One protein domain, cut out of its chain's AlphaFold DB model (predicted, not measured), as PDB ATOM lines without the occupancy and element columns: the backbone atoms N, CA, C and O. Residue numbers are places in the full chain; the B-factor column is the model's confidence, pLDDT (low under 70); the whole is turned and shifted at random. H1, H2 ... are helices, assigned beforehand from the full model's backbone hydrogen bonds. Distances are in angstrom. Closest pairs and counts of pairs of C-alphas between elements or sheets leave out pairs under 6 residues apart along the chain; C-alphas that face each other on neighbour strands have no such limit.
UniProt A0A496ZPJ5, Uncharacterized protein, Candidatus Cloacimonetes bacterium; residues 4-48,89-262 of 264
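Overview. This is residues 4 to 48 and 89 to 262 of the 264 residues of an uncharacterized protein of Candidatus Cloacimonetes bacterium (UniProt A0A496ZPJ5). Two groups of helices share the long helix H4: on one side of the body H3, H4, H5 and H6 form a four-helix bundle, and on the other H1 and H7 run side by side across H4, with H8 and H10 packed on H7. The short H9 and H11 pack at the edge of this second group. The printed part has 219 residues with eleven named helices, H1 to H11 along the chain, and no named strand; the class is all helix. It is compact, with a radius of gyration of the C-alphas of 16.9 A, and rounded, spanning 48 by 45 by 38 A.

Arrangement. H4, residues 90 to 112, is the longest helix and, with H7, residues 163 to 179, a hub: each touches five helices. H3, residues 30 to 45, touches H4 at a shallow tilt of 9 degrees, opposite ways; the closest C-alphas, of Leu 44 and Glu 99, are 5.3 A apart. H6, residues 145 to 158, touches H4 at 29 degrees, shallow and opposite ways, closest at C-alphas 107 and 149, 5.6 A. H5, residues 131 to 141, touches H3, closest at C-alphas 34 and 141, 6.7 A, and forms a helical hairpin with H6. Residues 163 to 170 of H7 touch H4 about perpendicular, at 77 degrees, closest at C-alphas 101 and 167, 5.7 A. H1, residues 4 to 20, touches H7 at a shallow tilt of 12 degrees, the same way, closest at C-alphas 16 and 175, 7.2 A. H8, residues 196 to 203, forms a helical hairpin with H7. H10, residues 216 to 230, touches H7 at a steep tilt of 46 degrees, closest at C-alphas 172 and 224, 6.0 A. H9, residues 209 to 214, touches H7, and H11, residues 241 to 246, touches H1. H2, residues 24 to 27, is close to H1 but not clearly touching. Every O i to N i+4 pair is within hydrogen-bond range in H1, H3, H4, H6, H7, H9, H10 and H11; H5 has 6 of 7, H8 0 of 4 but 4 of 5 O i to N i+3 pairs, and H2 is too short.

Along the chain. H4 measures 33.3 A, from C-alpha 90 at (19.784, -7.808, -4.711); H1, from C-alpha 4 at (17.103, -19.537, 23.664), measures 24.6 A, and H7 24.0 A.

Size, cuts and confidence. Residues 49 to 88 are not printed; C-alphas 48 and 89 are 9.2 A apart. The links H4 to H5 and H7 to H8 are long. Residues 117 to 122, 124 to 142 and 250 to 262 have pLDDT under 70.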
ATOM      1  N   GLU A   4      17.312 -20.720  22.824       90.88
ATOM      2  CA  GLU A   4      17.103 -19.537  23.664       90.88
ATOM      3  C   GLU A   4      16.621 -18.338  22.836       90.88
ATOM      4  O   GLU A   4      15.618 -17.710  23.177       90.88
ATOM      5  N   THR A   5      17.283 -18.058  21.711       93.88
ATOM      6  CA  THR A   5      16.857 -17.004  20.782       93.88
ATOM      7  C   THR A   5      15.451 -17.270  20.250       93.88
ATOM      8  O   THR A   5      14.617 -16.367  20.247       93.88
ATOM      9  N   LEU A   6      15.142 -18.512  19.862       92.00
ATOM     10  CA  LEU A   6      13.805 -18.880  19.388       92.00
ATOM     11  C   LEU A   6      12.717 -18.656  20.454       92.00
ATOM     12  O   LEU A   6      11.626 -18.177  20.134       92.00
ATOM     13  N   ASP A   7      13.003 -18.972  21.716       90.50
ATOM     14  CA  ASP A   7      12.069 -18.770  22.827       90.50
ATOM     15  C   ASP A   7      11.835 -17.272  23.092       90.50
ATOM     16  O   ASP A   7      10.689 -16.851  23.264       90.50
ATOM     17  N   LYS A   8      12.883 -16.439  23.014       94.19
ATOM     18  CA  LYS A   8      12.758 -14.973  23.128       94.19
ATOM     19  C   LYS A   8      11.950 -14.363  21.975       94.19
ATOM     20  O   LYS A   8      11.098 -13.510  22.214       94.19
ATOM     21  N   LEU A   9      12.138 -14.833  20.738       96.25
ATOM     22  CA  LEU A   9      11.302 -14.417  19.600       96.25
ATOM     23  C   LEU A   9       9.840 -14.854  19.785       96.25
ATOM     24  O   LEU A   9       8.927 -14.091  19.481       96.25
ATOM     25  N   THR A  10       9.607 -16.046  20.340       93.12
ATOM     26  CA  THR A  10       8.254 -16.532  20.663       93.12
ATOM     27  C   THR A  10       7.574 -15.637  21.706       93.12
ATOM     28  O   THR A  10       6.399 -15.310  21.556       93.12
ATOM     29  N   LEU A  11       8.311 -15.190  22.729       93.44
ATOM     30  CA  LEU A  11       7.819 -14.246  23.737       93.44
ATOM     31  C   LEU A  11       7.410 -12.909  23.103       93.44
ATOM     32  O   LEU A  11       6.316 -12.404  23.367       93.44
ATOM     33  N   LEU A  12       8.253 -12.353  22.225       96.81
ATOM     34  CA  LEU A  12       7.928 -11.130  21.485       96.81
ATOM     35  C   LEU A  12       6.675 -11.305  20.620       96.81
ATOM     36  O   LEU A  12       5.822 -10.412  20.597       96.81
ATOM     37  N   GLN A  13       6.537 -12.454  19.954       97.12
ATOM     38  CA  GLN A  13       5.361 -12.769  19.146       97.12
ATOM     39  C   GLN A  13       4.080 -12.786  19.982       97.12
ATOM     40  O   GLN A  13       3.082 -12.180  19.589       97.12
ATOM     41  N   ASP A  14       4.109 -13.462  21.132       94.44
ATOM     42  CA  ASP A  14       2.967 -13.566  22.043       94.44
ATOM     43  C   ASP A  14       2.553 -12.176  22.552       94.44
ATOM     44  O   ASP A  14       1.378 -11.814  22.508       94.44
ATOM     45  N   SER A  15       3.540 -11.344  22.902       95.88
ATOM     46  CA  SER A  15       3.327  -9.974  23.389       95.88
ATOM     47  C   SER A  15       2.671  -9.068  22.346       95.88
ATOM     48  O   SER A  15       1.759  -8.300  22.652       95.88
ATOM     49  N   LEU A  16       3.110  -9.154  21.088       97.12
ATOM     50  CA  LEU A  16       2.522  -8.366  20.005       97.12
ATOM     51  C   LEU A  16       1.132  -8.875  19.616       97.12
ATOM     52  O   LEU A  16       0.247  -8.064  19.342       97.12
ATOM     53  N   ASN A  17       0.913 -10.190  19.621       96.19
ATOM     54  CA  ASN A  17      -0.415 -10.748  19.388       96.19
ATOM     55  C   ASN A  17      -1.406 -10.292  20.466       96.19
ATOM     56  O   ASN A  17      -2.516  -9.890  20.113       96.19
ATOM     57  N   GLU A  18      -0.991 -10.271  21.737       95.31
ATOM     58  CA  GLU A  18      -1.796  -9.772  22.859       95.31
ATOM     59  C   GLU A  18      -2.109  -8.275  22.718       95.31
ATOM     60  O   GLU A  18      -3.261  -7.861  22.860       95.31
ATOM     61  N   LEU A  19      -1.125  -7.463  22.314       94.75
ATOM     62  CA  LEU A  19      -1.340  -6.044  22.011       94.75
ATOM     63  C   LEU A  19      -2.356  -5.844  20.872       94.75
ATOM     64  O   LEU A  19      -3.209  -4.951  20.922       94.75
ATOM     65  N   ILE A  20      -2.282  -6.662  19.817       94.56
ATOM     66  CA  ILE A  20      -3.184  -6.561  18.663       94.56
ATOM     67  C   ILE A  20      -4.586  -7.054  19.023       94.56
ATOM     68  O   ILE A  20      -5.574  -6.426  18.634       94.56
ATOM     69  N   THR A  21      -4.700  -8.183  19.710       94.00
ATOM     70  CA  THR A  21      -5.966  -8.811  20.092       94.00
ATOM     71  C   THR A  21      -5.844  -9.297  21.534       94.00
ATOM     72  O   THR A  21      -5.276 -10.358  21.745       94.00
ATOM     73  N   PRO A  22      -6.401  -8.581  22.521       92.38
ATOM     74  CA  PRO A  22      -6.373  -9.052  23.900       92.38
ATOM     75  C   PRO A  22      -6.980 -10.454  24.034       92.38
ATOM     76  O   PRO A  22      -8.022 -10.738  23.430       92.38
ATOM     77  N   ASN A  23      -6.343 -11.325  24.813       91.50
ATOM     78  CA  ASN A  23      -6.622 -12.760  24.887       91.50
ATOM     79  C   ASN A  23      -6.618 -13.419  23.497       91.50
ATOM     80  O   ASN A  23      -7.552 -14.142  23.133       91.50
ATOM     81  N   TRP A  24      -5.609 -13.139  22.666       93.94
ATOM     82  CA  TRP A  24      -5.603 -13.592  21.267       93.94
ATOM     83  C   TRP A  24      -5.718 -15.115  21.139       93.94
ATOM     84  O   TRP A  24      -6.342 -15.585  20.194       93.94
ATOM     85  N   LYS A  25      -5.194 -15.881  22.105       92.62
ATOM     86  CA  LYS A  25      -5.265 -17.355  22.137       92.62
ATOM     87  C   LYS A  25      -6.696 -17.894  22.255       92.62
ATOM     88  O   LYS A  25      -6.955 -19.018  21.847       92.62
ATOM     89  N   GLU A  26      -7.628 -17.096  22.777       93.25
ATOM     90  CA  GLU A  26      -9.062 -17.428  22.825       93.25
ATOM     91  C   GLU A  26      -9.826 -16.907  21.594       93.25
ATOM     92  O   GLU A  26     -10.931 -17.360  21.301       93.25
ATOM     93  N   ASN A  27      -9.241 -15.946  20.870       94.88
ATOM     94  CA  ASN A  27      -9.880 -15.184  19.791       94.88
ATOM     95  C   ASN A  27      -9.291 -15.457  18.397       94.88
ATOM     96  O   ASN A  27      -9.683 -14.813  17.415       94.88
ATOM     97  N   ARG A  28      -8.313 -16.354  18.310       94.81
ATOM     98  CA  ARG A  28      -7.654 -16.790  17.082       94.81
ATOM     99  C   ARG A  28      -7.540 -18.298  17.074       94.81
ATOM    100  O   ARG A  28      -7.478 -18.950  18.110       94.81
ATOM    101  N   THR A  29      -7.502 -18.828  15.869       91.31
ATOM    102  CA  THR A  29      -7.377 -20.247  15.587       91.31
ATOM    103  C   THR A  29      -6.116 -20.499  14.780       91.31
ATOM    104  O   THR A  29      -5.591 -19.600  14.123       91.31
ATOM    105  N   GLU A  30      -5.657 -21.745  14.786       85.75
ATOM    106  CA  GLU A  30      -4.623 -22.229  13.867       85.75
ATOM    107  C   GLU A  30      -4.931 -21.825  12.411       85.75
ATOM    108  O   GLU A  30      -4.064 -21.297  11.712       85.75
ATOM    109  N   LEU A  31      -6.190 -21.978  11.981       86.75
ATOM    110  CA  LEU A  31      -6.621 -21.671  10.618       86.75
ATOM    111  C   LEU A  31      -6.369 -20.206  10.228       86.75
ATOM    112  O   LEU A  31      -6.008 -19.940   9.080       86.75
ATOM    113  N   ASP A  32      -6.523 -19.261  11.159       91.94
ATOM    114  CA  ASP A  32      -6.267 -17.841  10.887       91.94
ATOM    115  C   ASP A  32      -4.801 -17.616  10.487       91.94
ATOM    116  O   ASP A  32      -4.506 -16.908   9.520       91.94
ATOM    117  N   PHE A  33      -3.876 -18.272  11.192       90.38
ATOM    118  CA  PHE A  33      -2.440 -18.168  10.937       90.38
ATOM    119  C   PHE A  33      -1.989 -19.000   9.735       90.38
ATOM    120  O   PHE A  33      -1.098 -18.570   9.003       90.38
ATOM    121  N   MET A  34      -2.637 -20.136   9.461       85.06
ATOM    122  CA  MET A  34      -2.433 -20.902   8.225       85.06
ATOM    123  C   MET A  34      -2.809 -20.090   6.981       85.06
ATOM    124  O   MET A  34      -2.078 -20.103   5.988       85.06
ATOM    125  N   ILE A  35      -3.936 -19.368   7.024       87.62
ATOM    126  CA  ILE A  35      -4.370 -18.497   5.923       87.62
ATOM    127  C   ILE A  35      -3.370 -17.357   5.731       87.62
ATOM    128  O   ILE A  35      -2.933 -17.132   4.602       87.62
ATOM    129  N   ALA A  36      -2.972 -16.684   6.815       90.62
ATOM    130  CA  ALA A  36      -1.982 -15.610   6.753       90.62
ATOM    131  C   ALA A  36      -0.650 -16.104   6.166       90.62
ATOM    132  O   ALA A  36      -0.179 -15.565   5.170       90.62
ATOM    133  N   SER A  37      -0.121 -17.217   6.681       87.31
ATOM    134  CA  SER A  37       1.108 -17.832   6.165       87.31
ATOM    135  C   SER A  37       1.000 -18.217   4.689       87.31
ATOM    136  O   SER A  37       1.967 -18.108   3.940       87.31
ATOM    137  N   THR A  38      -0.181 -18.662   4.245       86.06
ATOM    138  CA  THR A  38      -0.417 -18.984   2.832       86.06
ATOM    139  C   THR A  38      -0.318 -17.747   1.947       86.06
ATOM    140  O   THR A  38       0.183 -17.833   0.825       86.06
ATOM    141  N   GLN A  39      -0.791 -16.604   2.442       89.00
ATOM    142  CA  GLN A  39      -0.718 -15.348   1.714       89.00
ATOM    143  C   GLN A  39       0.718 -14.815   1.648       89.00
ATOM    144  O   GLN A  39       1.191 -14.565   0.543       89.00
ATOM    145  N   GLU A  40       1.443 -14.760   2.768       88.94
ATOM    146  CA  GLU A  40       2.854 -14.325   2.782       88.94
ATOM    147  C   GLU A  40       3.739 -15.212   1.904       88.94
ATOM    148  O   GLU A  40       4.645 -14.760   1.214       88.94
ATOM    149  N   MET A  41       3.448 -16.510   1.855       86.44
ATOM    150  CA  MET A  41       4.134 -17.423   0.951       86.44
ATOM    151  C   MET A  41       3.904 -17.064  -0.524       86.44
ATOM    152  O   MET A  41       4.816 -17.206  -1.341       86.44
ATOM    153  N   ALA A  42       2.698 -16.622  -0.887       86.81
ATOM    154  CA  ALA A  42       2.427 -16.154  -2.241       86.81
ATOM    155  C   ALA A  42       3.196 -14.856  -2.547       86.81
ATOM    156  O   ALA A  42       3.719 -14.721  -3.654       86.81
ATOM    157  N   GLU A  43       3.313 -13.950  -1.571       89.62
ATOM    158  CA  GLU A  43       4.105 -12.712  -1.664       89.62
ATOM    159  C   GLU A  43       5.612 -13.022  -1.794       89.62
ATOM    160  O   GLU A  43       6.289 -12.483  -2.673       89.62
ATOM    161  N   LEU A  44       6.118 -14.017  -1.057       88.25
ATOM    162  CA  LEU A  44       7.483 -14.535  -1.194       88.25
ATOM    163  C   LEU A  44       7.756 -15.087  -2.598       88.25
ATOM    164  O   LEU A  44       8.765 -14.746  -3.216       88.25
ATOM    165  N   ILE A  45       6.864 -15.934  -3.133       84.44
ATOM    166  CA  ILE A  45       7.010 -16.478  -4.498       84.44
ATOM    167  C   ILE A  45       7.028 -15.342  -5.522       84.44
ATOM    168  O   ILE A  45       7.816 -15.379  -6.476       84.44
ATOM    169  N   ASP A  46       6.154 -14.349  -5.334       87.31
ATOM    170  CA  ASP A  46       5.977 -13.245  -6.271       87.31
ATOM    171  C   ASP A  46       6.864 -12.029  -6.010       87.31
ATOM    172  O   ASP A  46       6.669 -11.000  -6.657       87.31
ATOM    173  N   SER A  47       7.867 -12.166  -5.137       89.56
ATOM    174  CA  SER A  47       8.832 -11.116  -4.823       89.56
ATOM    175  C   SER A  47       9.385 -10.478  -6.100       89.56
ATOM    176  O   SER A  47      10.059 -11.117  -6.920       89.56
ATOM    177  N   GLU A  48       9.078  -9.191  -6.276       90.56
ATOM    178  CA  GLU A  48       9.490  -8.389  -7.421       90.56
ATOM    179  C   GLU A  48      10.081  -7.046  -6.988       90.56
ATOM    180  O   GLU A  48       9.761  -6.505  -5.936       90.56
ATOM    181  N   HIS A  89      18.303 -10.259  -8.598       91.50
ATOM    182  CA  HIS A  89      18.606  -8.876  -8.263       91.50
ATOM    183  C   HIS A  89      18.658  -8.692  -6.729       91.50
ATOM    184  O   HIS A  89      17.743  -9.158  -6.044       91.50
ATOM    185  N   PRO A  90      19.642  -7.961  -6.163       91.56
ATOM    186  CA  PRO A  90      19.784  -7.808  -4.711       91.56
ATOM    187  C   PRO A  90      18.530  -7.292  -3.991       91.56
ATOM    188  O   PRO A  90      18.226  -7.747  -2.896       91.56
ATOM    189  N   ALA A  91      17.763  -6.392  -4.615       92.38
ATOM    190  CA  ALA A  91      16.494  -5.914  -4.053       92.38
ATOM    191  C   ALA A  91      15.387  -6.991  -4.027       92.38
ATOM    192  O   ALA A  91      14.571  -7.003  -3.116       92.38
ATOM    193  N   VAL A  92      15.383  -7.941  -4.971       91.69
ATOM    194  CA  VAL A  92      14.472  -9.101  -4.913       91.69
ATOM    195  C   VAL A  92      14.867 -10.004  -3.745       91.69
ATOM    196  O   VAL A  92      14.008 -10.429  -2.982       91.69
ATOM    197  N   ILE A  93      16.170 -10.240  -3.553       90.94
ATOM    198  CA  ILE A  93      16.685 -10.975  -2.387       90.94
ATOM    199  C   ILE A  93      16.318 -10.269  -1.075       90.94
ATOM    200  O   ILE A  93      15.974 -10.937  -0.103       90.94
ATOM    201  N   ALA A  94      16.382  -8.937  -1.035       93.12
ATOM    202  CA  ALA A  94      15.994  -8.144   0.127       93.12
ATOM    203  C   ALA A  94      14.507  -8.340   0.474       93.12
ATOM    204  O   ALA A  94      14.202  -8.676   1.619       93.12
ATOM    205  N   ASN A  95      13.613  -8.266  -0.519       93.00
ATOM    206  CA  ASN A  95      12.182  -8.528  -0.328       93.00
ATOM    207  C   ASN A  95      11.938  -9.949   0.187       93.00
ATOM    208  O   ASN A  95      11.255 -10.125   1.188       93.00
ATOM    209  N   ILE A  96      12.606 -10.957  -0.380       91.94
ATOM    210  CA  ILE A  96      12.472 -12.341   0.099       91.94
ATOM    211  C   ILE A  96      12.852 -12.476   1.582       91.94
ATOM    212  O   ILE A  96      12.210 -13.235   2.304       91.94
ATOM    213  N   LYS A  97      13.875 -11.756   2.064       93.81
ATOM    214  CA  LYS A  97      14.243 -11.773   3.493       93.81
ATOM    215  C   LYS A  97      13.126 -11.211   4.377       93.81
ATOM    216  O   LYS A  97      12.911 -11.736   5.470       93.81
ATOM    217  N   ILE A  98      12.418 -10.178   3.912       95.19
ATOM    218  CA  ILE A  98      11.242  -9.621   4.597       95.19
ATOM    219  C   ILE A  98      10.105 -10.644   4.610       95.19
ATOM    220  O   ILE A  98       9.647 -10.998   5.692       95.19
ATOM    221  N   GLU A  99       9.736 -11.200   3.456       93.19
ATOM    222  CA  GLU A  99       8.625 -12.162   3.368       93.19
ATOM    223  C   GLU A  99       8.899 -13.442   4.173       93.19
ATOM    224  O   GLU A  99       8.023 -14.000   4.835       93.19
ATOM    225  N   LEU A 100      10.155 -13.901   4.197       92.12
ATOM    226  CA  LEU A 100      10.554 -15.038   5.028       92.12
ATOM    227  C   LEU A 100      10.435 -14.723   6.529       92.12
ATOM    228  O   LEU A 100      10.144 -15.609   7.334       92.12
ATOM    229  N   THR A 101      10.640 -13.462   6.908       95.75
ATOM    230  CA  THR A 101      10.452 -12.981   8.282       95.75
ATOM    231  C   THR A 101       8.966 -12.889   8.644       95.75
ATOM    232  O   THR A 101       8.597 -13.235   9.766       95.75
ATOM    233  N   ASP A 102       8.100 -12.499   7.707       94.69
ATOM    234  CA  ASP A 102       6.643 -12.531   7.896       94.69
ATOM    235  C   ASP A 102       6.124 -13.979   8.047       94.69
ATOM    236  O   ASP A 102       5.318 -14.268   8.933       94.69
ATOM    237  N   LEU A 103       6.688 -14.951   7.321       92.38
ATOM    238  CA  LEU A 103       6.414 -16.375   7.576       92.38
ATOM    239  C   LEU A 103       6.869 -16.835   8.975       92.38
ATOM    240  O   LEU A 103       6.171 -17.617   9.633       92.38
ATOM    241  N   LEU A 104       8.016 -16.350   9.466       94.19
ATOM    242  CA  LEU A 104       8.457 -16.624  10.839       94.19
ATOM    243  C   LEU A 104       7.439 -16.094  11.862       94.19
ATOM    244  O   LEU A 104       7.115 -16.787  12.821       94.19
ATOM    245  N   PHE A 105       6.880 -14.904  11.640       94.81
ATOM    246  CA  PHE A 105       5.859 -14.307  12.507       94.81
ATOM    247  C   PHE A 105       4.639 -15.212  12.706       94.81
ATOM    248  O   PHE A 105       4.201 -15.483  13.832       94.81
ATOM    249  N   PHE A 106       4.087 -15.712  11.603       92.25
ATOM    250  CA  PHE A 106       2.886 -16.537  11.657       92.25
ATOM    251  C   PHE A 106       3.164 -17.936  12.210       92.25
ATOM    252  O   PHE A 106       2.390 -18.423  13.036       92.25
ATOM    253  N   THR A 107       4.314 -18.532  11.884       90.62
ATOM    254  CA  THR A 107       4.716 -19.816  12.484       90.62
ATOM    255  C   THR A 107       4.978 -19.697  13.990       90.62
ATOM    256  O   THR A 107       4.562 -20.571  14.749       90.62
ATOM    257  N   LEU A 108       5.565 -18.596  14.478       92.50
ATOM    258  CA  LEU A 108       5.690 -18.337  15.921       92.50
ATOM    259  C   LEU A 108       4.329 -18.116  16.599       92.50
ATOM    260  O   LEU A 108       4.144 -18.514  17.749       92.50
ATOM    261  N   SER A 109       3.350 -17.542  15.898       93.06
ATOM    262  CA  SER A 109       1.985 -17.421  16.424       93.06
ATOM    263  C   SER A 109       1.320 -18.794  16.572       93.06
ATOM    264  O   SER A 109       0.738 -19.085  17.612       93.06
ATOM    265  N   GLN A 110       1.487 -19.700  15.604       89.00
ATOM    266  CA  GLN A 110       1.035 -21.090  15.756       89.00
ATOM    267  C   GLN A 110       1.752 -21.799  16.917       89.00
ATOM    268  O   GLN A 110       1.108 -22.466  17.729       89.00
ATOM    269  N   LYS A 111       3.065 -21.573  17.095       86.88
ATOM    270  CA  LYS A 111       3.804 -22.056  18.280       86.88
ATOM    271  C   LYS A 111       3.145 -21.603  19.584       86.88
ATOM    272  O   LYS A 111       2.973 -22.417  20.490       86.88
ATOM    273  N   GLY A 112       2.764 -20.328  19.668       85.75
ATOM    274  CA  GLY A 112       2.114 -19.736  20.839       85.75
ATOM    275  C   GLY A 112       0.731 -20.319  21.159       85.75
ATOM    276  O   GLY A 112       0.349 -20.348  22.327       85.75
ATOM    277  N   LEU A 113       0.010 -20.839  20.157       86.31
ATOM    278  CA  LEU A 113      -1.253 -21.570  20.348       86.31
ATOM    279  C   LEU A 113      -1.058 -23.000  20.886       86.31
ATOM    280  O   LEU A 113      -2.039 -23.691  21.151       86.31
ATOM    281  N   GLY A 114       0.185 -23.462  21.052       79.00
ATOM    282  CA  GLY A 114       0.474 -24.858  21.389       79.00
ATOM    283  C   GLY A 114       0.294 -25.811  20.203       79.00
ATOM    284  O   GLY A 114       0.285 -27.026  20.382       79.00
ATOM    285  N   ASP A 115       0.199 -25.261  18.993       70.31
ATOM    286  CA  ASP A 115      -0.112 -25.966  17.749       70.31
ATOM    287  C   ASP A 115       1.140 -26.541  17.051       70.31
ATOM    288  O   ASP A 115       1.139 -26.940  15.899       70.31
ATOM    289  N   MET A 116       2.262 -26.629  17.771       70.38
ATOM    290  CA  MET A 116       3.466 -27.354  17.335       70.38
ATOM    291  C   MET A 116       3.588 -28.703  18.046       70.38
ATOM    292  O   MET A 116       4.665 -29.075  18.512       70.38
ATOM    293  N   SER A 117       2.467 -29.413  18.194       61.84
ATOM    294  CA  SER A 117       2.452 -30.734  18.838       61.84
ATOM    295  C   SER A 117       3.077 -31.831  17.969       61.84
ATOM    296  O   SER A 117       3.513 -32.859  18.494       61.84
ATOM    297  N   ASP A 118       3.177 -31.590  16.659       60.62
ATOM    298  CA  ASP A 118       3.864 -32.490  15.749       60.62
ATOM    299  C   ASP A 118       5.373 -32.485  16.021       60.62
ATOM    300  O   ASP A 118       5.994 -31.419  16.117       60.62
ATOM    301  N   PRO A 119       6.005 -33.667  16.126       59.22
ATOM    302  CA  PRO A 119       7.451 -33.740  16.220       59.22
ATOM    303  C   PRO A 119       8.069 -33.079  14.986       59.22
ATOM    304  O   PRO A 119       7.644 -33.342  13.862       59.22
ATOM    305  N   LEU A 120       9.093 -32.244  15.201       64.75
ATOM    306  CA  LEU A 120       9.886 -31.669  14.115       64.75
ATOM    307  C   LEU A 120      10.402 -32.808  13.228       64.75
ATOM    308  O   LEU A 120      11.297 -33.556  13.624       64.75
ATOM    309  N   GLY A 121       9.824 -32.946  12.039       65.75
ATOM    310  CA  GLY A 121      10.218 -33.942  11.060       65.75
ATOM    311  C   GLY A 121      11.579 -33.623  10.450       65.75
ATOM    312  O   GLY A 121      12.124 -32.516  10.582       65.75
ATOM    313  N   ASP A 122      12.142 -34.596   9.742       69.19
ATOM    314  CA  ASP A 122      13.322 -34.372   8.917       69.19
ATOM    315  C   ASP A 122      12.924 -33.556   7.685       69.19
ATOM    316  O   ASP A 122      12.340 -34.047   6.723       69.19
ATOM    317  N   VAL A 123      13.200 -32.256   7.770       73.56
ATOM    318  CA  VAL A 123      13.034 -31.299   6.684       73.56
ATOM    319  C   VAL A 123      14.380 -31.178   5.981       73.56
ATOM    320  O   VAL A 123      15.317 -30.609   6.539       73.56
ATOM    321  N   GLU A 124      14.476 -31.717   4.767       69.25
ATOM    322  CA  GLU A 124      15.656 -31.588   3.910       69.25
ATOM    323  C   GLU A 124      15.407 -30.560   2.800       69.25
ATOM    324  O   GLU A 124      14.389 -30.597   2.105       69.25
ATOM    325  N   LEU A 125      16.356 -29.636   2.612       69.25
ATOM    326  CA  LEU A 125      16.350 -28.717   1.474       69.25
ATOM    327  C   LEU A 125      16.803 -29.478   0.215       69.25
ATOM    328  O   LEU A 125      17.862 -30.103   0.230       69.25
ATOM    329  N   ASN A 126      16.067 -29.389  -0.899       65.00
ATOM    330  CA  ASN A 126      16.549 -29.925  -2.178       65.00
ATOM    331  C   ASN A 126      17.522 -28.949  -2.880       65.00
ATOM    332  O   ASN A 126      17.625 -27.764  -2.541       65.00
ATOM    333  N   THR A 127      18.263 -29.456  -3.872       59.38
ATOM    334  CA  THR A 127      19.243 -28.668  -4.642       59.38
ATOM    335  C   THR A 127      18.634 -27.868  -5.797       59.38
ATOM    336  O   THR A 127      19.306 -26.964  -6.271       59.38
ATOM    337  N   ASN A 128      17.396 -28.153  -6.226       60.34
ATOM    338  CA  ASN A 128      16.684 -27.350  -7.232       60.34
ATOM    339  C   ASN A 128      15.847 -26.246  -6.557       60.34
ATOM    340  O   ASN A 128      14.670 -26.441  -6.241       60.34
ATOM    341  N   ASP A 129      16.509 -25.099  -6.364       61.03
ATOM    342  CA  ASP A 129      16.021 -23.751  -6.676       61.03
ATOM    343  C   ASP A 129      14.646 -23.358  -6.110       61.03
ATOM    344  O   ASP A 129      13.710 -23.122  -6.853       61.03
ATOM    345  N   TRP A 130      14.525 -23.283  -4.782       67.19
ATOM    346  CA  TRP A 130      13.483 -22.632  -3.957       67.19
ATOM    347  C   TRP A 130      11.985 -22.629  -4.337       67.19
ATOM    348  O   TRP A 130      11.180 -22.753  -3.434       67.19
ATOM    349  N   ILE A 131      11.519 -22.474  -5.572       59.81
ATOM    350  CA  ILE A 131      10.078 -22.496  -5.889       59.81
ATOM    351  C   ILE A 131       9.493 -23.879  -5.619       59.81
ATOM    352  O   ILE A 131       8.404 -23.985  -5.062       59.81
ATOM    353  N   ASN A 132      10.239 -24.945  -5.920       59.25
ATOM    354  CA  ASN A 132       9.862 -26.301  -5.515       59.25
ATOM    355  C   ASN A 132       9.820 -26.439  -3.995       59.25
ATOM    356  O   ASN A 132       8.918 -27.063  -3.444       59.25
ATOM    357  N   PHE A 133      10.773 -25.807  -3.317       65.19
ATOM    358  CA  PHE A 133      10.835 -25.776  -1.870       65.19
ATOM    359  C   PHE A 133       9.646 -25.022  -1.261       65.19
ATOM    360  O   PHE A 133       9.004 -25.547  -0.359       65.19
ATOM    361  N   VAL A 134       9.281 -23.853  -1.791       66.75
ATOM    362  CA  VAL A 134       8.130 -23.051  -1.351       66.75
ATOM    363  C   VAL A 134       6.809 -23.743  -1.717       66.75
ATOM    364  O   VAL A 134       5.861 -23.738  -0.940       66.75
ATOM    365  N   THR A 135       6.761 -24.470  -2.835       62.75
ATOM    366  CA  THR A 135       5.606 -25.309  -3.203       62.75
ATOM    367  C   THR A 135       5.415 -26.473  -2.221       62.75
ATOM    368  O   THR A 135       4.294 -26.748  -1.803       62.75
ATOM    369  N   ILE A 136       6.495 -27.142  -1.802       64.56
ATOM    370  CA  ILE A 136       6.455 -28.173  -0.746       64.56
ATOM    371  C   ILE A 136       6.140 -27.533   0.617       64.56
ATOM    372  O   ILE A 136       5.412 -28.116   1.423       64.56
ATOM    373  N   SER A 137       6.622 -26.309   0.850       66.50
ATOM    374  CA  SER A 137       6.309 -25.504   2.037       66.50
ATOM    375  C   SER A 137       4.812 -25.259   2.156       66.50
ATOM    376  O   SER A 137       4.288 -25.409   3.251       66.50
ATOM    377  N   ALA A 138       4.106 -24.987   1.051       66.44
ATOM    378  CA  ALA A 138       2.653 -24.808   1.044       66.44
ATOM    379  C   ALA A 138       1.900 -26.015   1.616       66.44
ATOM    380  O   ALA A 138       0.895 -25.859   2.303       66.44
ATOM    381  N   TYR A 139       2.399 -27.226   1.358       67.94
ATOM    382  CA  TYR A 139       1.814 -28.450   1.901       67.94
ATOM    383  C   TYR A 139       2.106 -28.612   3.399       67.94
ATOM    384  O   TYR A 139       1.217 -28.985   4.161       67.94
ATOM    385  N   ASN A 140       3.333 -28.301   3.827       67.75
ATOM    386  CA  ASN A 140       3.756 -28.448   5.221       67.75
ATOM    387  C   ASN A 140       3.216 -27.335   6.133       67.75
ATOM    388  O   ASN A 140       2.814 -27.633   7.245       67.75
ATOM    389  N   LEU A 141       3.147 -26.082   5.679       68.56
ATOM    390  CA  LEU A 141       2.579 -24.955   6.436       68.56
ATOM    391  C   LEU A 141       1.122 -25.199   6.827       68.56
ATOM    392  O   LEU A 141       0.706 -24.809   7.912       68.56
ATOM    393  N   LEU A 142       0.364 -25.867   5.955       67.75
ATOM    394  CA  LEU A 142      -1.051 -26.124   6.186       67.75
ATOM    395  C   LEU A 142      -1.340 -27.348   7.065       67.75
ATOM    396  O   LEU A 142      -2.500 -27.586   7.379       67.75
ATOM    397  N   GLN A 143      -0.344 -28.184   7.356       72.44
ATOM    398  CA  GLN A 143      -0.573 -29.490   7.994       72.44
ATOM    399  C   GLN A 143       0.423 -29.821   9.109       72.44
ATOM    400  O   GLN A 143       0.189 -30.757   9.859       72.44
ATOM    401  N   GLN A 144       1.574 -29.144   9.141       79.38
ATOM    402  CA  GLN A 144       2.729 -29.426   9.996       79.38
ATOM    403  C   GLN A 144       3.490 -28.111  10.294       79.38
ATOM    404  O   GLN A 144       4.610 -27.906   9.802       79.38
ATOM    405  N   PRO A 145       2.920 -27.192  11.092       77.81
ATOM    406  CA  PRO A 145       3.509 -25.873  11.358       77.81
ATOM    407  C   PRO A 145       4.898 -25.929  12.014       77.81
ATOM    408  O   PRO A 145       5.736 -25.061  11.766       77.81
ATOM    409  N   GLY A 146       5.203 -26.982  12.781       81.00
ATOM    410  CA  GLY A 146       6.556 -27.221  13.297       81.00
ATOM    411  C   GLY A 146       7.585 -27.431  12.178       81.00
ATOM    412  O   GLY A 146       8.674 -26.848  12.204       81.00
ATOM    413  N   ASN A 147       7.226 -28.195  11.140       83.00
ATOM    414  CA  ASN A 147       8.084 -28.362   9.967       83.00
ATOM    415  C   ASN A 147       8.240 -27.051   9.215       83.00
ATOM    416  O   ASN A 147       9.337 -26.767   8.750       83.00
ATOM    417  N   ALA A 148       7.183 -26.244   9.126       83.12
ATOM    418  CA  ALA A 148       7.256 -24.940   8.492       83.12
ATOM    419  C   ALA A 148       8.190 -23.962   9.216       83.12
ATOM    420  O   ALA A 148       8.995 -23.307   8.562       83.12
ATOM    421  N   LEU A 149       8.163 -23.913  10.552       87.56
ATOM    422  CA  LEU A 149       9.136 -23.129  11.316       87.56
ATOM    423  C   LEU A 149      10.572 -23.577  10.995       87.56
ATOM    424  O   LEU A 149      11.422 -22.758  10.655       87.56
ATOM    425  N   LYS A 150      10.844 -24.890  11.037       86.25
ATOM    426  CA  LYS A 150      12.167 -25.446  10.700       86.25
ATOM    427  C   LYS A 150      12.598 -25.071   9.279       86.25
ATOM    428  O   LYS A 150      13.749 -24.716   9.055       86.25
ATOM    429  N   LEU A 151      11.665 -25.121   8.336       84.81
ATOM    430  CA  LEU A 151      11.844 -24.771   6.931       84.81
ATOM    431  C   LEU A 151      12.278 -23.310   6.757       84.81
ATOM    432  O   LEU A 151      13.273 -23.045   6.089       84.81
ATOM    433  N   VAL A 152      11.574 -22.384   7.414       88.81
ATOM    434  CA  VAL A 152      11.883 -20.947   7.425       88.81
ATOM    435  C   VAL A 152      13.291 -20.691   7.970       88.81
ATOM    436  O   VAL A 152      14.071 -19.960   7.359       88.81
ATOM    437  N   LEU A 153      13.656 -21.349   9.073       89.81
ATOM    438  CA  LEU A 153      14.982 -21.210   9.681       89.81
ATOM    439  C   LEU A 153      16.103 -21.768   8.789       89.81
ATOM    440  O   LEU A 153      17.132 -21.114   8.622       89.81
ATOM    441  N   LEU A 154      15.894 -22.939   8.176       86.56
ATOM    442  CA  LEU A 154      16.852 -23.544   7.243       86.56
ATOM    443  C   LEU A 154      17.057 -22.686   5.987       86.56
ATOM    444  O   LEU A 154      18.163 -22.612   5.455       86.56
ATOM    445  N   LEU A 155      16.002 -22.029   5.503       86.19
ATOM    446  CA  LEU A 155      16.117 -21.094   4.389       86.19
ATOM    447  C   LEU A 155      16.932 -19.858   4.749       86.19
ATOM    448  O   LEU A 155      17.770 -19.438   3.951       86.19
ATOM    449  N   ALA A 156      16.700 -19.289   5.932       89.94
ATOM    450  CA  ALA A 156      17.472 -18.150   6.404       89.94
ATOM    451  C   ALA A 156      18.961 -18.486   6.537       89.94
ATOM    452  O   ALA A 156      19.805 -17.694   6.122       89.94
ATOM    453  N   GLU A 157      19.272 -19.690   7.027       88.25
ATOM    454  CA  GLU A 157      20.636 -20.222   7.067       88.25
ATOM    455  C   GLU A 157      21.222 -20.389   5.657       88.25
ATOM    456  O   GLU A 157      22.324 -19.918   5.390       88.25
ATOM    457  N   LYS A 158      20.475 -20.982   4.715       84.38
ATOM    458  CA  LYS A 158      20.924 -21.150   3.319       84.38
ATOM    459  C   LYS A 158      21.176 -19.815   2.607       84.38
ATOM    460  O   LYS A 158      22.048 -19.746   1.746       84.38
ATOM    461  N   MET A 159      20.404 -18.781   2.935       85.56
ATOM    462  CA  MET A 159      20.568 -17.416   2.418       85.56
ATOM    463  C   MET A 159      21.607 -16.587   3.178       85.56
ATOM    464  O   MET A 159      21.842 -15.442   2.788       85.56
ATOM    465  N   ASP A 160      22.181 -17.137   4.249       88.00
ATOM    466  CA  ASP A 160      23.163 -16.482   5.111       88.00
ATOM    467  C   ASP A 160      22.709 -15.086   5.573       88.00
ATOM    468  O   ASP A 160      23.378 -14.072   5.363       88.00
ATOM    469  N   PHE A 161      21.505 -14.998   6.156       91.12
ATOM    470  CA  PHE A 161      21.037 -13.751   6.763       91.12
ATOM    471  C   PHE A 161      20.513 -13.929   8.184       91.12
ATOM    472  O   PHE A 161      19.988 -14.972   8.577       91.12
ATOM    473  N   ASN A 162      20.640 -12.857   8.964       95.25
ATOM    474  CA  ASN A 162      20.246 -12.825  10.361       95.25
ATOM    475  C   ASN A 162      18.732 -12.635  10.523       95.25
ATOM    476  O   ASN A 162      18.256 -11.527  10.779       95.25
ATOM    477  N   ILE A 163      17.971 -13.720  10.374       96.94
ATOM    478  CA  ILE A 163      16.510 -13.680  10.509       96.94
ATOM    479  C   ILE A 163      16.048 -13.186  11.889       96.94
ATOM    480  O   ILE A 163      15.014 -12.534  11.967       96.94
ATOM    481  N   SER A 164      16.821 -13.399  12.962       98.06
ATOM    482  CA  SER A 164      16.491 -12.877  14.298       98.06
ATOM    483  C   SER A 164      16.477 -11.346  14.322       98.06
ATOM    484  O   SER A 164      15.533 -10.747  14.831       98.06
ATOM    485  N   ALA A 165      17.492 -10.701  13.739       98.31
ATOM    486  CA  ALA A 165      17.548  -9.240  13.670       98.31
ATOM    487  C   ALA A 165      16.444  -8.669  12.767       98.31
ATOM    488  O   ALA A 165      15.775  -7.705  13.147       98.31
ATOM    489  N   TYR A 166      16.207  -9.299  11.608       98.44
ATOM    490  CA  TYR A 166      15.078  -8.956  10.735       98.44
ATOM    491  C   TYR A 166      13.746  -9.054  11.477       98.44
ATOM    492  O   TYR A 166      12.932  -8.135  11.398       98.44
ATOM    493  N   TYR A 167      13.542 -10.133  12.234       98.62
ATOM    494  CA  TYR A 167      12.329 -10.346  13.007       98.62
ATOM    495  C   TYR A 167      12.110  -9.237  14.031       98.62
ATOM    496  O   TYR A 167      11.029  -8.660  14.053       98.62
ATOM    497  N   VAL A 168      13.116  -8.881  14.835       98.75
ATOM    498  CA  VAL A 168      12.977  -7.805  15.836       98.75
ATOM    499  C   VAL A 168      12.652  -6.464  15.168       98.75
ATOM    500  O   VAL A 168      11.781  -5.722  15.637       98.75
ATOM    501  N   ALA A 169      13.290  -6.162  14.033       98.69
ATOM    502  CA  ALA A 169      13.018  -4.939  13.283       98.69
ATOM    503  C   ALA A 169      11.581  -4.911  12.732       98.69
ATOM    504  O   ALA A 169      10.852  -3.929  12.899       98.69
ATOM    505  N   LYS A 170      11.147  -6.018  12.127       98.38
ATOM    506  CA  LYS A 170       9.815  -6.187  11.542       98.38
ATOM    507  C   LYS A 170       8.705  -6.228  12.592       98.38
ATOM    508  O   LYS A 170       7.652  -5.628  12.394       98.38
ATOM    509  N   HIS A 171       8.952  -6.877  13.724       98.69
ATOM    510  CA  HIS A 171       8.085  -6.881  14.902       98.69
ATOM    511  C   HIS A 171       7.831  -5.453  15.392       98.69
ATOM    512  O   HIS A 171       6.678  -5.041  15.541       98.69
ATOM    513  N   THR A 172       8.899  -4.660  15.509       98.75
ATOM    514  CA  THR A 172       8.802  -3.245  15.884       98.75
ATOM    515  C   THR A 172       8.018  -2.445  14.845       98.75
ATOM    516  O   THR A 172       7.128  -1.678  15.207       98.75
ATOM    517  N   LEU A 173       8.263  -2.658  13.546       98.56
ATOM    518  CA  LEU A 173       7.481  -2.018  12.483       98.56
ATOM    519  C   LEU A 173       5.992  -2.389  12.551       98.56
ATOM    520  O   LEU A 173       5.130  -1.529  12.376       98.56
ATOM    521  N   ASN A 174       5.663  -3.647  12.844       98.19
ATOM    522  CA  ASN A 174       4.279  -4.079  13.013       98.19
ATOM    523  C   ASN A 174       3.616  -3.389  14.215       98.19
ATOM    524  O   ASN A 174       2.459  -2.989  14.102       98.19
ATOM    525  N   HIS A 175       4.335  -3.146  15.315       98.38
ATOM    526  CA  HIS A 175       3.831  -2.305  16.404       98.38
ATOM    527  C   HIS A 175       3.556  -0.862  15.944       98.38
ATOM    528  O   HIS A 175       2.467  -0.341  16.176       98.38
ATOM    529  N   ILE A 176       4.487  -0.246  15.211       98.25
ATOM    530  CA  ILE A 176       4.333   1.116  14.665       98.25
ATOM    531  C   ILE A 176       3.116   1.214  13.744       98.25
ATOM    532  O   ILE A 176       2.343   2.166  13.839       98.25
ATOM    533  N   ARG A 177       2.913   0.213  12.881       97.88
ATOM    534  CA  ARG A 177       1.716   0.096  12.040       97.88
ATOM    535  C   ARG A 177       0.458   0.157  12.913       97.88
ATOM    536  O   ARG A 177      -0.429   0.969  12.652       97.88
ATOM    537  N   GLN A 178       0.385  -0.653  13.972       97.00
ATOM    538  CA  GLN A 178      -0.778  -0.680  14.868       97.00
ATOM    539  C   GLN A 178      -1.012   0.657  15.581       97.00
ATOM    540  O   GLN A 178      -2.156   1.111  15.615       97.00
ATOM    541  N   LEU A 179       0.048   1.302  16.085       96.38
ATOM    542  CA  LEU A 179      -0.027   2.632  16.705       96.38
ATOM    543  C   LEU A 179      -0.589   3.687  15.746       96.38
ATOM    544  O   LEU A 179      -1.401   4.521  16.134       96.38
ATOM    545  N   ASN A 180      -0.194   3.614  14.476       96.06
ATOM    546  CA  ASN A 180      -0.500   4.617  13.460       96.06
ATOM    547  C   ASN A 180      -1.717   4.254  12.591       96.06
ATOM    548  O   ASN A 180      -1.790   4.651  11.430       96.06
ATOM    549  N   GLY A 181      -2.668   3.493  13.143       94.12
ATOM    550  CA  GLY A 181      -3.972   3.275  12.513       94.12
ATOM    551  C   GLY A 181      -4.000   2.190  11.435       94.12
ATOM    552  O   GLY A 181      -4.795   2.238  10.499       94.12
ATOM    553  N   TYR A 182      -3.175   1.145  11.546       94.38
ATOM    554  CA  TYR A 182      -3.288  -0.001  10.632       94.38
ATOM    555  C   TYR A 182      -4.665  -0.679  10.697       94.38
ATOM    556  O   TYR A 182      -5.188  -1.116   9.675       94.38
ATOM    557  N   LYS A 183      -5.287  -0.732  11.884       91.38
ATOM    558  CA  LYS A 183      -6.619  -1.338  12.072       91.38
ATOM    559  C   LYS A 183      -7.747  -0.558  11.396       91.38
ATOM    560  O   LYS A 183      -8.715  -1.171  10.960       91.38
ATOM    561  N   ASP A 184      -7.646   0.769  11.344       94.38
ATOM    562  CA  ASP A 184      -8.660   1.629  10.720       94.38
ATOM    563  C   ASP A 184      -8.324   1.996   9.264       94.38
ATOM    564  O   ASP A 184      -9.134   2.620   8.578       94.38
ATOM    565  N   GLY A 185      -7.163   1.548   8.775       94.06
ATOM    566  CA  GLY A 185      -6.702   1.751   7.406       94.06
ATOM    567  C   GLY A 185      -6.073   3.121   7.146       94.06
ATOM    568  O   GLY A 185      -5.839   3.447   5.984       94.06
ATOM    569  N   SER A 186      -5.805   3.928   8.178       95.25
ATOM    570  CA  SER A 186      -5.151   5.235   8.019       95.25
ATOM    571  C   SER A 186      -3.628   5.159   7.879       95.25
ATOM    572  O   SER A 186      -3.024   6.101   7.362       95.25
ATOM    573  N   TYR A 187      -3.003   4.040   8.261       96.38
ATOM    574  CA  TYR A 187      -1.567   3.840   8.070       96.38
ATOM    575  C   TYR A 187      -1.186   3.739   6.586       96.38
ATOM    576  O   TYR A 187      -1.759   2.955   5.826       96.38
ATOM    577  N   VAL A 188      -0.144   4.468   6.185       94.31
ATOM    578  CA  VAL A 188       0.384   4.465   4.817       94.31
ATOM    579  C   VAL A 188       1.694   3.674   4.779       94.31
ATOM    580  O   VAL A 188       2.719   4.157   5.247       94.31
ATOM    581  N   LYS A 189       1.668   2.468   4.190       94.38
ATOM    582  CA  LYS A 189       2.859   1.602   4.053       94.38
ATOM    583  C   LYS A 189       3.932   2.169   3.123       94.38
ATOM    584  O   LYS A 189       5.110   1.912   3.327       94.38
ATOM    585  N   VAL A 190       3.519   2.901   2.089       93.75
ATOM    586  CA  VAL A 190       4.417   3.442   1.064       93.75
ATOM    587  C   VAL A 190       4.357   4.956   1.112       93.75
ATOM    588  O   VAL A 190       3.345   5.547   0.728       93.75
ATOM    589  N   ASN A 191       5.441   5.584   1.552       89.88
ATOM    590  CA  ASN A 191       5.551   7.035   1.601       89.88
ATOM    591  C   ASN A 191       6.654   7.511   0.652       89.88
ATOM    592  O   ASN A 191       7.749   6.961   0.638       89.88
ATOM    593  N   ASP A 192       6.351   8.519  -0.172       88.81
ATOM    594  CA  ASP A 192       7.267   9.057  -1.190       88.81
ATOM    595  C   ASP A 192       7.886   7.987  -2.120       88.81
ATOM    596  O   ASP A 192       8.994   8.137  -2.630       88.81
ATOM    597  N   GLY A 193       7.140   6.904  -2.369       86.75
ATOM    598  CA  GLY A 193       7.561   5.794  -3.229       86.75
ATOM    599  C   GLY A 193       8.487   4.772  -2.565       86.75
ATOM    600  O   GLY A 193       8.922   3.860  -3.260       86.75
ATOM    601  N   VAL A 194       8.759   4.905  -1.264       88.25
ATOM    602  CA  VAL A 194       9.535   3.947  -0.465       88.25
ATOM    603  C   VAL A 194       8.580   3.177   0.442       88.25
ATOM    604  O   VAL A 194       7.786   3.781   1.170       88.25
ATOM    605  N   GLU A 195       8.630   1.850   0.383       93.69
ATOM    606  CA  GLU A 195       7.898   0.995   1.318       93.69
ATOM    607  C   GLU A 195       8.589   0.978   2.690       93.69
ATOM    608  O   GLU A 195       9.813   0.911   2.785       93.69
ATOM    609  N   ASP A 196       7.810   1.024   3.770       95.75
ATOM    610  CA  ASP A 196       8.311   1.019   5.148       95.75
ATOM    611  C   ASP A 196       9.256  -0.160   5.463       95.75
ATOM    612  O   ASP A 196      10.264   0.021   6.150       95.75
ATOM    613  N   ASN A 197       8.980  -1.342   4.911       95.69
ATOM    614  CA  ASN A 197       9.817  -2.536   5.024       95.69
ATOM    615  C   ASN A 197      11.251  -2.324   4.499       95.69
ATOM    616  O   ASN A 197      12.192  -2.876   5.072       95.69
ATOM    617  N   GLU A 198      11.450  -1.498   3.463       93.12
ATOM    618  CA  GLU A 198      12.777  -1.273   2.864       93.12
ATOM    619  C   GLU A 198      13.751  -0.602   3.846       93.12
ATOM    620  O   GLU A 198      14.964  -0.819   3.792       93.12
ATOM    621  N   LEU A 199      13.228   0.189   4.788       95.56
ATOM    622  CA  LEU A 199      14.039   0.897   5.779       95.56
ATOM    623  C   LEU A 199      14.656  -0.054   6.813       95.56
ATOM    624  O   LEU A 199      15.683   0.271   7.413       95.56
ATOM    625  N   LEU A 200      14.075  -1.245   6.998       97.19
ATOM    626  CA  LEU A 200      14.546  -2.223   7.981       97.19
ATOM    627  C   LEU A 200      15.937  -2.756   7.641       97.19
ATOM    628  O   LEU A 200      16.740  -2.967   8.548       97.19
ATOM    629  N   HIS A 201      16.254  -2.898   6.349       94.31
ATOM    630  CA  HIS A 201      17.560  -3.377   5.893       94.31
ATOM    631  C   HIS A 201      18.712  -2.502   6.390       94.31
ATOM    632  O   HIS A 201      19.770  -3.022   6.729       94.31
ATOM    633  N   ILE A 202      18.499  -1.186   6.456       93.25
ATOM    634  CA  ILE A 202      19.512  -0.218   6.893       93.25
ATOM    635  C   ILE A 202      19.741  -0.327   8.404       93.25
ATOM    636  O   ILE A 202      20.866  -0.188   8.874       93.25
ATOM    637  N   ILE A 203      18.679  -0.578   9.171       96.25
ATOM    638  CA  ILE A 203      18.720  -0.596  10.640       96.25
ATOM    639  C   ILE A 203      19.489  -1.812  11.161       96.25
ATOM    640  O   ILE A 203      20.214  -1.715  12.150       96.25
ATOM    641  N   ILE A 204      19.324  -2.955  10.499       95.62
ATOM    642  CA  ILE A 204      19.936  -4.227  10.901       95.62
ATOM    643  C   ILE A 204      21.256  -4.513  10.182       95.62
ATOM    644  O   ILE A 204      21.868  -5.555  10.426       95.62
ATOM    645  N   ASP A 205      21.699  -3.613   9.301       94.56
ATOM    646  CA  ASP A 205      22.978  -3.748   8.617       94.56
ATOM    647  C   ASP A 205      24.128  -3.846   9.630       94.56
ATOM    648  O   ASP A 205      24.203  -3.110  10.616       94.56
ATOM    649  N   GLY A 206      25.018  -4.809   9.403       93.50
ATOM    650  CA  GLY A 206      26.131  -5.107  10.302       93.50
ATOM    651  C   GLY A 206      25.779  -5.858  11.595       93.50
ATOM    652  O   GLY A 206      26.704  -6.160  12.344       93.50
ATOM    653  N   ILE A 207      24.511  -6.199  11.862       96.38
ATOM    654  CA  ILE A 207      24.141  -7.066  12.996       96.38
ATOM    655  C   ILE A 207      24.277  -8.531  12.580       96.38
ATOM    656  O   ILE A 207      23.500  -9.061  11.778       96.38
ATOM    657  N   THR A 208      25.263  -9.212  13.148       95.38
ATOM    658  CA  THR A 208      25.574 -10.608  12.845       95.38
ATOM    659  C   THR A 208      24.681 -11.573  13.620       95.38
ATOM    660  O   THR A 208      24.078 -11.224  14.636       95.38
ATOM    661  N   ILE A 209      24.613 -12.822  13.150       94.50
ATOM    662  CA  ILE A 209      23.928 -13.895  13.881       94.50
ATOM    663  C   ILE A 209      24.536 -14.037  15.287       94.50
ATOM    664  O   ILE A 209      23.782 -14.126  16.247       94.50
ATOM    665  N   SER A 210      25.869 -13.976  15.421       95.31
ATOM    666  CA  SER A 210      26.552 -14.077  16.723       95.31
ATOM    667  C   SER A 210      26.092 -13.000  17.700       95.31
ATOM    668  O   SER A 210      25.815 -13.322  18.846       95.31
ATOM    669  N   ASP A 211      25.924 -11.754  17.239       96.75
ATOM    670  CA  ASP A 211      25.473 -10.654  18.104       96.75
ATOM    671  C   ASP A 211      24.118 -10.976  18.759       96.75
ATOM    672  O   ASP A 211      23.941 -10.790  19.961       96.75
ATOM    673  N   MET A 212      23.174 -11.511  17.974       96.81
ATOM    674  CA  MET A 212      21.845 -11.894  18.467       96.81
ATOM    675  C   MET A 212      21.887 -13.103  19.408       96.81
ATOM    676  O   MET A 212      21.080 -13.169  20.331       96.81
ATOM    677  N   GLU A 213      22.786 -14.061  19.170       94.69
ATOM    678  CA  GLU A 213      22.909 -15.265  20.004       94.69
ATOM    679  C   GLU A 213      23.697 -15.013  21.304       94.69
ATOM    680  O   GLU A 213      23.477 -15.714  22.287       94.69
ATOM    681  N   GLU A 214      24.607 -14.033  21.330       95.94
ATOM    682  CA  GLU A 214      25.430 -13.695  22.502       95.94
ATOM    683  C   GLU A 214      24.717 -12.753  23.483       95.94
ATOM    684  O   GLU A 214      24.794 -12.961  24.692       95.94
ATOM    685  N   ASP A 215      24.023 -11.723  22.982       96.12
ATOM    686  CA  ASP A 215      23.297 -10.754  23.811       96.12
ATOM    687  C   ASP A 215      22.004 -10.298  23.126       96.12
ATOM    688  O   ASP A 215      21.845  -9.157  22.676       96.12
ATOM    689  N   PHE A 216      21.050 -11.226  23.054       96.62
ATOM    690  CA  PHE A 216      19.758 -10.986  22.418       96.62
ATOM    691  C   PHE A 216      19.072  -9.712  22.926       96.62
ATOM    692  O   PHE A 216      18.545  -8.950  22.118       96.62
ATOM    693  N   ASN A 217      19.050  -9.478  24.242       96.12
ATOM    694  CA  ASN A 217      18.253  -8.403  24.835       96.12
ATOM    695  C   ASN A 217      18.829  -7.032  24.462       96.12
ATOM    696  O   ASN A 217      18.107  -6.193  23.921       96.12
ATOM    697  N   THR A 218      20.134  -6.823  24.673       97.69
ATOM    698  CA  THR A 218      20.787  -5.544  24.359       97.69
ATOM    699  C   THR A 218      20.754  -5.255  22.862       97.69
ATOM    700  O   THR A 218      20.478  -4.125  22.446       97.69
ATOM    701  N   VAL A 219      21.022  -6.266  22.028       98.44
ATOM    702  CA  VAL A 219      21.008  -6.099  20.569       98.44
ATOM    703  C   VAL A 219      19.588  -5.835  20.072       98.44
ATOM    704  O   VAL A 219      19.395  -4.949  19.238       98.44
ATOM    705  N   SER A 220      18.581  -6.514  20.626       98.56
ATOM    706  CA  SER A 220      17.183  -6.264  20.276       98.56
ATOM    707  C   SER A 220      16.729  -4.866  20.675       98.56
ATOM    708  O   SER A 220      16.134  -4.181  19.849       98.56
ATOM    709  N   ASP A 221      17.059  -4.390  21.878       98.50
ATOM    710  CA  ASP A 221      16.728  -3.023  22.304       98.50
ATOM    711  C   ASP A 221      17.371  -1.967  21.395       98.50
ATOM    712  O   ASP A 221      16.737  -0.964  21.058       98.50
ATOM    713  N   LYS A 222      18.598  -2.216  20.919       98.56
ATOM    714  CA  LYS A 222      19.252  -1.363  19.919       98.56
ATOM    715  C   LYS A 222      18.493  -1.356  18.587       98.56
ATOM    716  O   LYS A 222      18.306  -0.283  18.013       98.56
ATOM    717  N   ILE A 223      18.058  -2.520  18.094       98.75
ATOM    718  CA  ILE A 223      17.261  -2.625  16.859       98.75
ATOM    719  C   ILE A 223      15.932  -1.884  17.028       98.75
ATOM    720  O   ILE A 223      15.600  -1.032  16.207       98.75
ATOM    721  N   ILE A 224      15.205  -2.166  18.112       98.75
ATOM    722  CA  ILE A 224      13.911  -1.559  18.442       98.75
ATOM    723  C   ILE A 224      14.030  -0.029  18.465       98.75
ATOM    724  O   ILE A 224      13.254   0.667  17.805       98.75
ATOM    725  N   ALA A 225      15.036   0.506  19.166       98.56
ATOM    726  CA  ALA A 225      15.299   1.941  19.207       98.56
ATOM    727  C   ALA A 225      15.588   2.516  17.811       98.56
ATOM    728  O   ALA A 225      15.001   3.532  17.440       98.56
ATOM    729  N   GLY A 226      16.418   1.838  17.008       98.50
ATOM    730  CA  GLY A 226      16.741   2.255  15.642       98.50
ATOM    731  C   GLY A 226      15.525   2.305  14.711       98.50
ATOM    732  O   GLY A 226      15.394   3.242  13.917       98.50
ATOM    733  N   VAL A 227      14.596   1.350  14.834       98.62
ATOM    734  CA  VAL A 227      13.316   1.389  14.107       98.62
ATOM    735  C   VAL A 227      12.480   2.579  14.580       98.62
ATOM    736  O   VAL A 227      12.071   3.394  13.754       98.62
ATOM    737  N   TYR A 228      12.270   2.758  15.886       98.62
ATOM    738  CA  TYR A 228      11.484   3.895  16.381       98.62
ATOM    739  C   TYR A 228      12.061   5.258  15.995       98.62
ATOM    740  O   TYR A 228      11.295   6.168  15.679       98.62
ATOM    741  N   ASP A 229      13.386   5.400  15.975       98.19
ATOM    742  CA  ASP A 229      14.053   6.620  15.518       98.19
ATOM    743  C   ASP A 229      13.818   6.872  14.028       98.19
ATOM    744  O   ASP A 229      13.463   7.987  13.636       98.19
ATOM    745  N   THR A 230      13.940   5.829  13.203       97.25
ATOM    746  CA  THR A 230      13.711   5.906  11.751       97.25
ATOM    747  C   THR A 230      12.289   6.368  11.432       97.25
ATOM    748  O   THR A 230      12.088   7.226  10.569       97.25
ATOM    749  N   PHE A 231      11.307   5.864  12.180       96.50
ATOM    750  CA  PHE A 231       9.890   6.199  12.020       96.50
ATOM    751  C   PHE A 231       9.418   7.362  12.911       96.50
ATOM    752  O   PHE A 231       8.237   7.700  12.892       96.50
ATOM    753  N   LYS A 232      10.332   8.014  13.647       96.81
ATOM    754  CA  LYS A 232      10.075   9.190  14.500       96.81
ATOM    755  C   LYS A 232       8.941   8.987  15.514       96.81
ATOM    756  O   LYS A 232       8.115   9.876  15.711       96.81
ATOM    757  N   VAL A 233       8.909   7.823  16.152       97.81
ATOM    758  CA  VAL A 233       7.907   7.489  17.174       97.81
ATOM    759  C   VAL A 233       8.212   8.228  18.476       97.81
ATOM    760  O   VAL A 233       9.380   8.313  18.876       97.81
ATOM    761  N   ASP A 234       7.178   8.767  19.126       97.31
ATOM    762  CA  ASP A 234       7.294   9.479  20.404       97.31
ATOM    763  C   ASP A 234       7.789   8.542  21.513       97.31
ATOM    764  O   ASP A 234       7.398   7.378  21.561       97.31
ATOM    765  N   GLU A 235       8.651   9.037  22.407       95.69
ATOM    766  CA  GLU A 235       9.231   8.247  23.499       95.69
ATOM    767  C   GLU A 235       8.177   7.575  24.392       95.69
ATOM    768  O   GLU A 235       8.433   6.478  24.899       95.69
ATOM    769  N   THR A 236       6.994   8.180  24.566       96.19
ATOM    770  CA  THR A 236       5.925   7.593  25.389       96.19
ATOM    771  C   THR A 236       5.339   6.322  24.789       96.19
ATOM    772  O   THR A 236       4.891   5.456  25.538       96.19
ATOM    773  N   ASP A 237       5.397   6.191  23.465       97.06
ATOM    774  CA  ASP A 237       4.829   5.067  22.719       97.06
ATOM    775  C   ASP A 237       5.875   3.975  22.435       97.06
ATOM    776  O   ASP A 237       5.559   2.919  21.885       97.06
ATOM    777  N   ARG A 238       7.145   4.201  22.801       97.94
ATOM    778  CA  ARG A 238       8.231   3.251  22.532       97.94
ATOM    779  C   ARG A 238       8.230   2.084  23.511       97.94
ATOM    780  O   ARG A 238       8.192   2.252  24.737       97.94
ATOM    781  N   MET A 239       8.404   0.897  22.944       97.56
ATOM    782  CA  MET A 239       8.623  -0.355  23.668       97.56
ATOM    783  C   MET A 239      10.117  -0.700  23.751       97.56
ATOM    784  O   MET A 239      10.934  -0.160  23.012       97.56
ATOM    785  N   ASN A 240      10.465  -1.609  24.650       97.12
ATOM    786  CA  ASN A 240      11.756  -2.294  24.728       97.12
ATOM    787  C   ASN A 240      11.478  -3.756  25.127       97.12
ATOM    788  O   ASN A 240      10.318  -4.105  25.371       97.12
ATOM    789  N   ILE A 241      12.496  -4.613  25.185       95.38
ATOM    790  CA  ILE A 241      12.320  -6.036  25.521       95.38
ATOM    791  C   ILE A 241      11.577  -6.223  26.851       95.38
ATOM    792  O   ILE A 241      10.654  -7.033  26.926       95.38
ATOM    793  N   MET A 242      11.916  -5.434  27.875       93.12
ATOM    794  CA  MET A 242      11.273  -5.510  29.191       93.12
ATOM    795  C   MET A 242       9.779  -5.155  29.128       93.12
ATOM    796  O   MET A 242       8.948  -5.942  29.570       93.12
ATOM    797  N   LYS A 243       9.419  -4.026  28.502       95.25
ATOM    798  CA  LYS A 243       8.018  -3.603  28.331       95.25
ATOM    799  C   LYS A 243       7.201  -4.606  27.520       95.25
ATOM    800  O   LYS A 243       6.013  -4.768  27.775       95.25
ATOM    801  N   TRP A 244       7.806  -5.261  26.524       95.75
ATOM    802  CA  TRP A 244       7.129  -6.323  25.778       95.75
ATOM    803  C   TRP A 244       6.812  -7.513  26.682       95.75
ATOM    804  O   TRP A 244       5.669  -7.958  26.707       95.75
ATOM    805  N   ALA A 245       7.785  -7.969  27.471       91.00
ATOM    806  CA  ALA A 245       7.597  -9.084  28.392       91.00
ATOM    807  C   ALA A 245       6.517  -8.821  29.458       91.00
ATOM    808  O   ALA A 245       5.752  -9.726  29.795       91.00
ATOM    809  N   GLU A 246       6.411  -7.583  29.949       90.81
ATOM    810  CA  GLU A 246       5.384  -7.176  30.918       90.81
ATOM    811  C   GLU A 246       3.949  -7.381  30.402       90.81
ATOM    812  O   GLU A 246       3.066  -7.697  31.199       90.81
ATOM    813  N   LEU A 247       3.702  -7.271  29.087       89.75
ATOM    814  CA  LEU A 247       2.350  -7.401  28.515       89.75
ATOM    815  C   LEU A 247       1.723  -8.781  28.717       89.75
ATOM    816  O   LEU A 247       0.502  -8.908  28.698       89.75
ATOM    817  N   ILE A 248       2.548  -9.810  28.881       85.31
ATOM    818  CA  ILE A 248       2.096 -11.201  28.948       85.31
ATOM    819  C   ILE A 248       2.474 -11.881  30.260       85.31
ATOM    820  O   ILE A 248       2.194 -13.069  30.421       85.31
ATOM    821  N   VAL A 249       3.035 -11.140  31.222       76.38
ATOM    822  CA  VAL A 249       3.500 -11.686  32.506       76.38
ATOM    823  C   VAL A 249       2.382 -12.403  33.273       76.38
ATOM    824  O   VAL A 249       2.608 -13.477  33.825       76.38
ATOM    825  N   ASP A 250       1.155 -11.875  33.212       68.06
ATOM    826  CA  ASP A 250      -0.027 -12.448  33.872       68.06
ATOM    827  C   ASP A 250      -0.621 -13.649  33.112       68.06
ATOM    828  O   ASP A 250      -1.440 -14.397  33.649       68.06
ATOM    829  N   THR A 251      -0.213 -13.842  31.858       65.12
ATOM    830  CA  THR A 251      -0.695 -14.914  30.972       65.12
ATOM    831  C   THR A 251       0.296 -16.076  30.847       65.12
ATOM    832  O   THR A 251      -0.052 -17.132  30.312       65.12
ATOM    833  N   MET A 252       1.523 -15.915  31.357       57.97
ATOM    834  CA  MET A 252       2.551 -16.954  31.339       57.97
ATOM    835  C   MET A 252       2.434 -17.904  32.544       57.97
ATOM    836  O   MET A 252       2.222 -17.463  33.675       57.97
ATOM    837  N   PRO A 253       2.655 -19.220  32.361       52.84
ATOM    838  CA  PRO A 253       2.936 -20.115  33.480       52.84
ATOM    839  C   PRO A 253       4.171 -19.617  34.245       52.84
ATOM    840  O   PRO A 253       5.175 -19.268  33.627       52.84
ATOM    841  N   THR A 254       4.148 -19.640  35.580       50.81
ATOM    842  CA  THR A 254       5.235 -19.117  36.437       50.81
ATOM    843  C   THR A 254       6.613 -19.729  36.128       50.81
ATOM    844  O   THR A 254       7.650 -19.100  36.340       50.81
ATOM    845  N   ASP A 255       6.632 -20.950  35.586       49.06
ATOM    846  CA  ASP A 255       7.843 -21.687  35.210       49.06
ATOM    847  C   ASP A 255       8.420 -21.280  33.838       49.06
ATOM    848  O   ASP A 255       9.579 -21.582  33.562       49.06
ATOM    849  N   ALA A 256       7.644 -20.573  33.006       46.09
ATOM    850  CA  ALA A 256       8.040 -20.067  31.687       46.09
ATOM    851  C   ALA A 256       8.622 -18.640  31.728       46.09
ATOM    852  O   ALA A 256       9.090 -18.134  30.710       46.09
ATOM    853  N   LEU A 257       8.622 -17.996  32.901       51.91
ATOM    854  CA  LEU A 257       9.244 -16.689  33.097       51.91
ATOM    855  C   LEU A 257      10.768 -16.813  32.936       51.91
ATOM    856  O   LEU A 257      11.425 -17.557  33.675       51.91
ATOM    857  N   ILE A 258      11.323 -16.065  31.980       53.31
ATOM    858  CA  ILE A 258      12.773 -15.907  31.794       53.31
ATOM    859  C   ILE A 258      13.372 -15.422  33.130       53.31
ATOM    860  O   ILE A 258      12.733 -14.608  33.802       53.31
ATOM    861  N   PRO A 259      14.558 -15.901  33.564       48.22
ATOM    862  CA  PRO A 259      15.142 -15.538  34.861       48.22
ATOM    863  C   PRO A 259      15.182 -14.031  35.149       48.22
ATOM    864  O   PRO A 259      14.987 -13.628  36.288       48.22
ATOM    865  N   GLU A 260      15.345 -13.207  34.114       49.16
ATOM    866  CA  GLU A 260      15.359 -11.739  34.189       49.16
ATOM    867  C   GLU A 260      14.014 -11.119  34.614       49.16
ATOM    868  O   GLU A 260      13.995 -10.025  35.167       49.16
ATOM    869  N   ILE A 261      12.895 -11.824  34.418       45.28
ATOM    870  CA  ILE A 261      11.558 -11.408  34.877       45.28
ATOM    871  C   ILE A 261      11.310 -11.873  36.326       45.28
ATOM    872  O   ILE A 261      10.449 -11.335  37.013       45.28
ATOM    873  N   LYS A 262      12.079 -12.850  36.835       45.56
ATOM    874  CA  LYS A 262      11.940 -13.353  38.217       45.56
ATOM    875  C   LYS A 262      12.530 -12.412  39.275       45.56
ATOM    876  O   LYS A 262      12.291 -12.639  40.459       45.56
TER     877      LYS A 262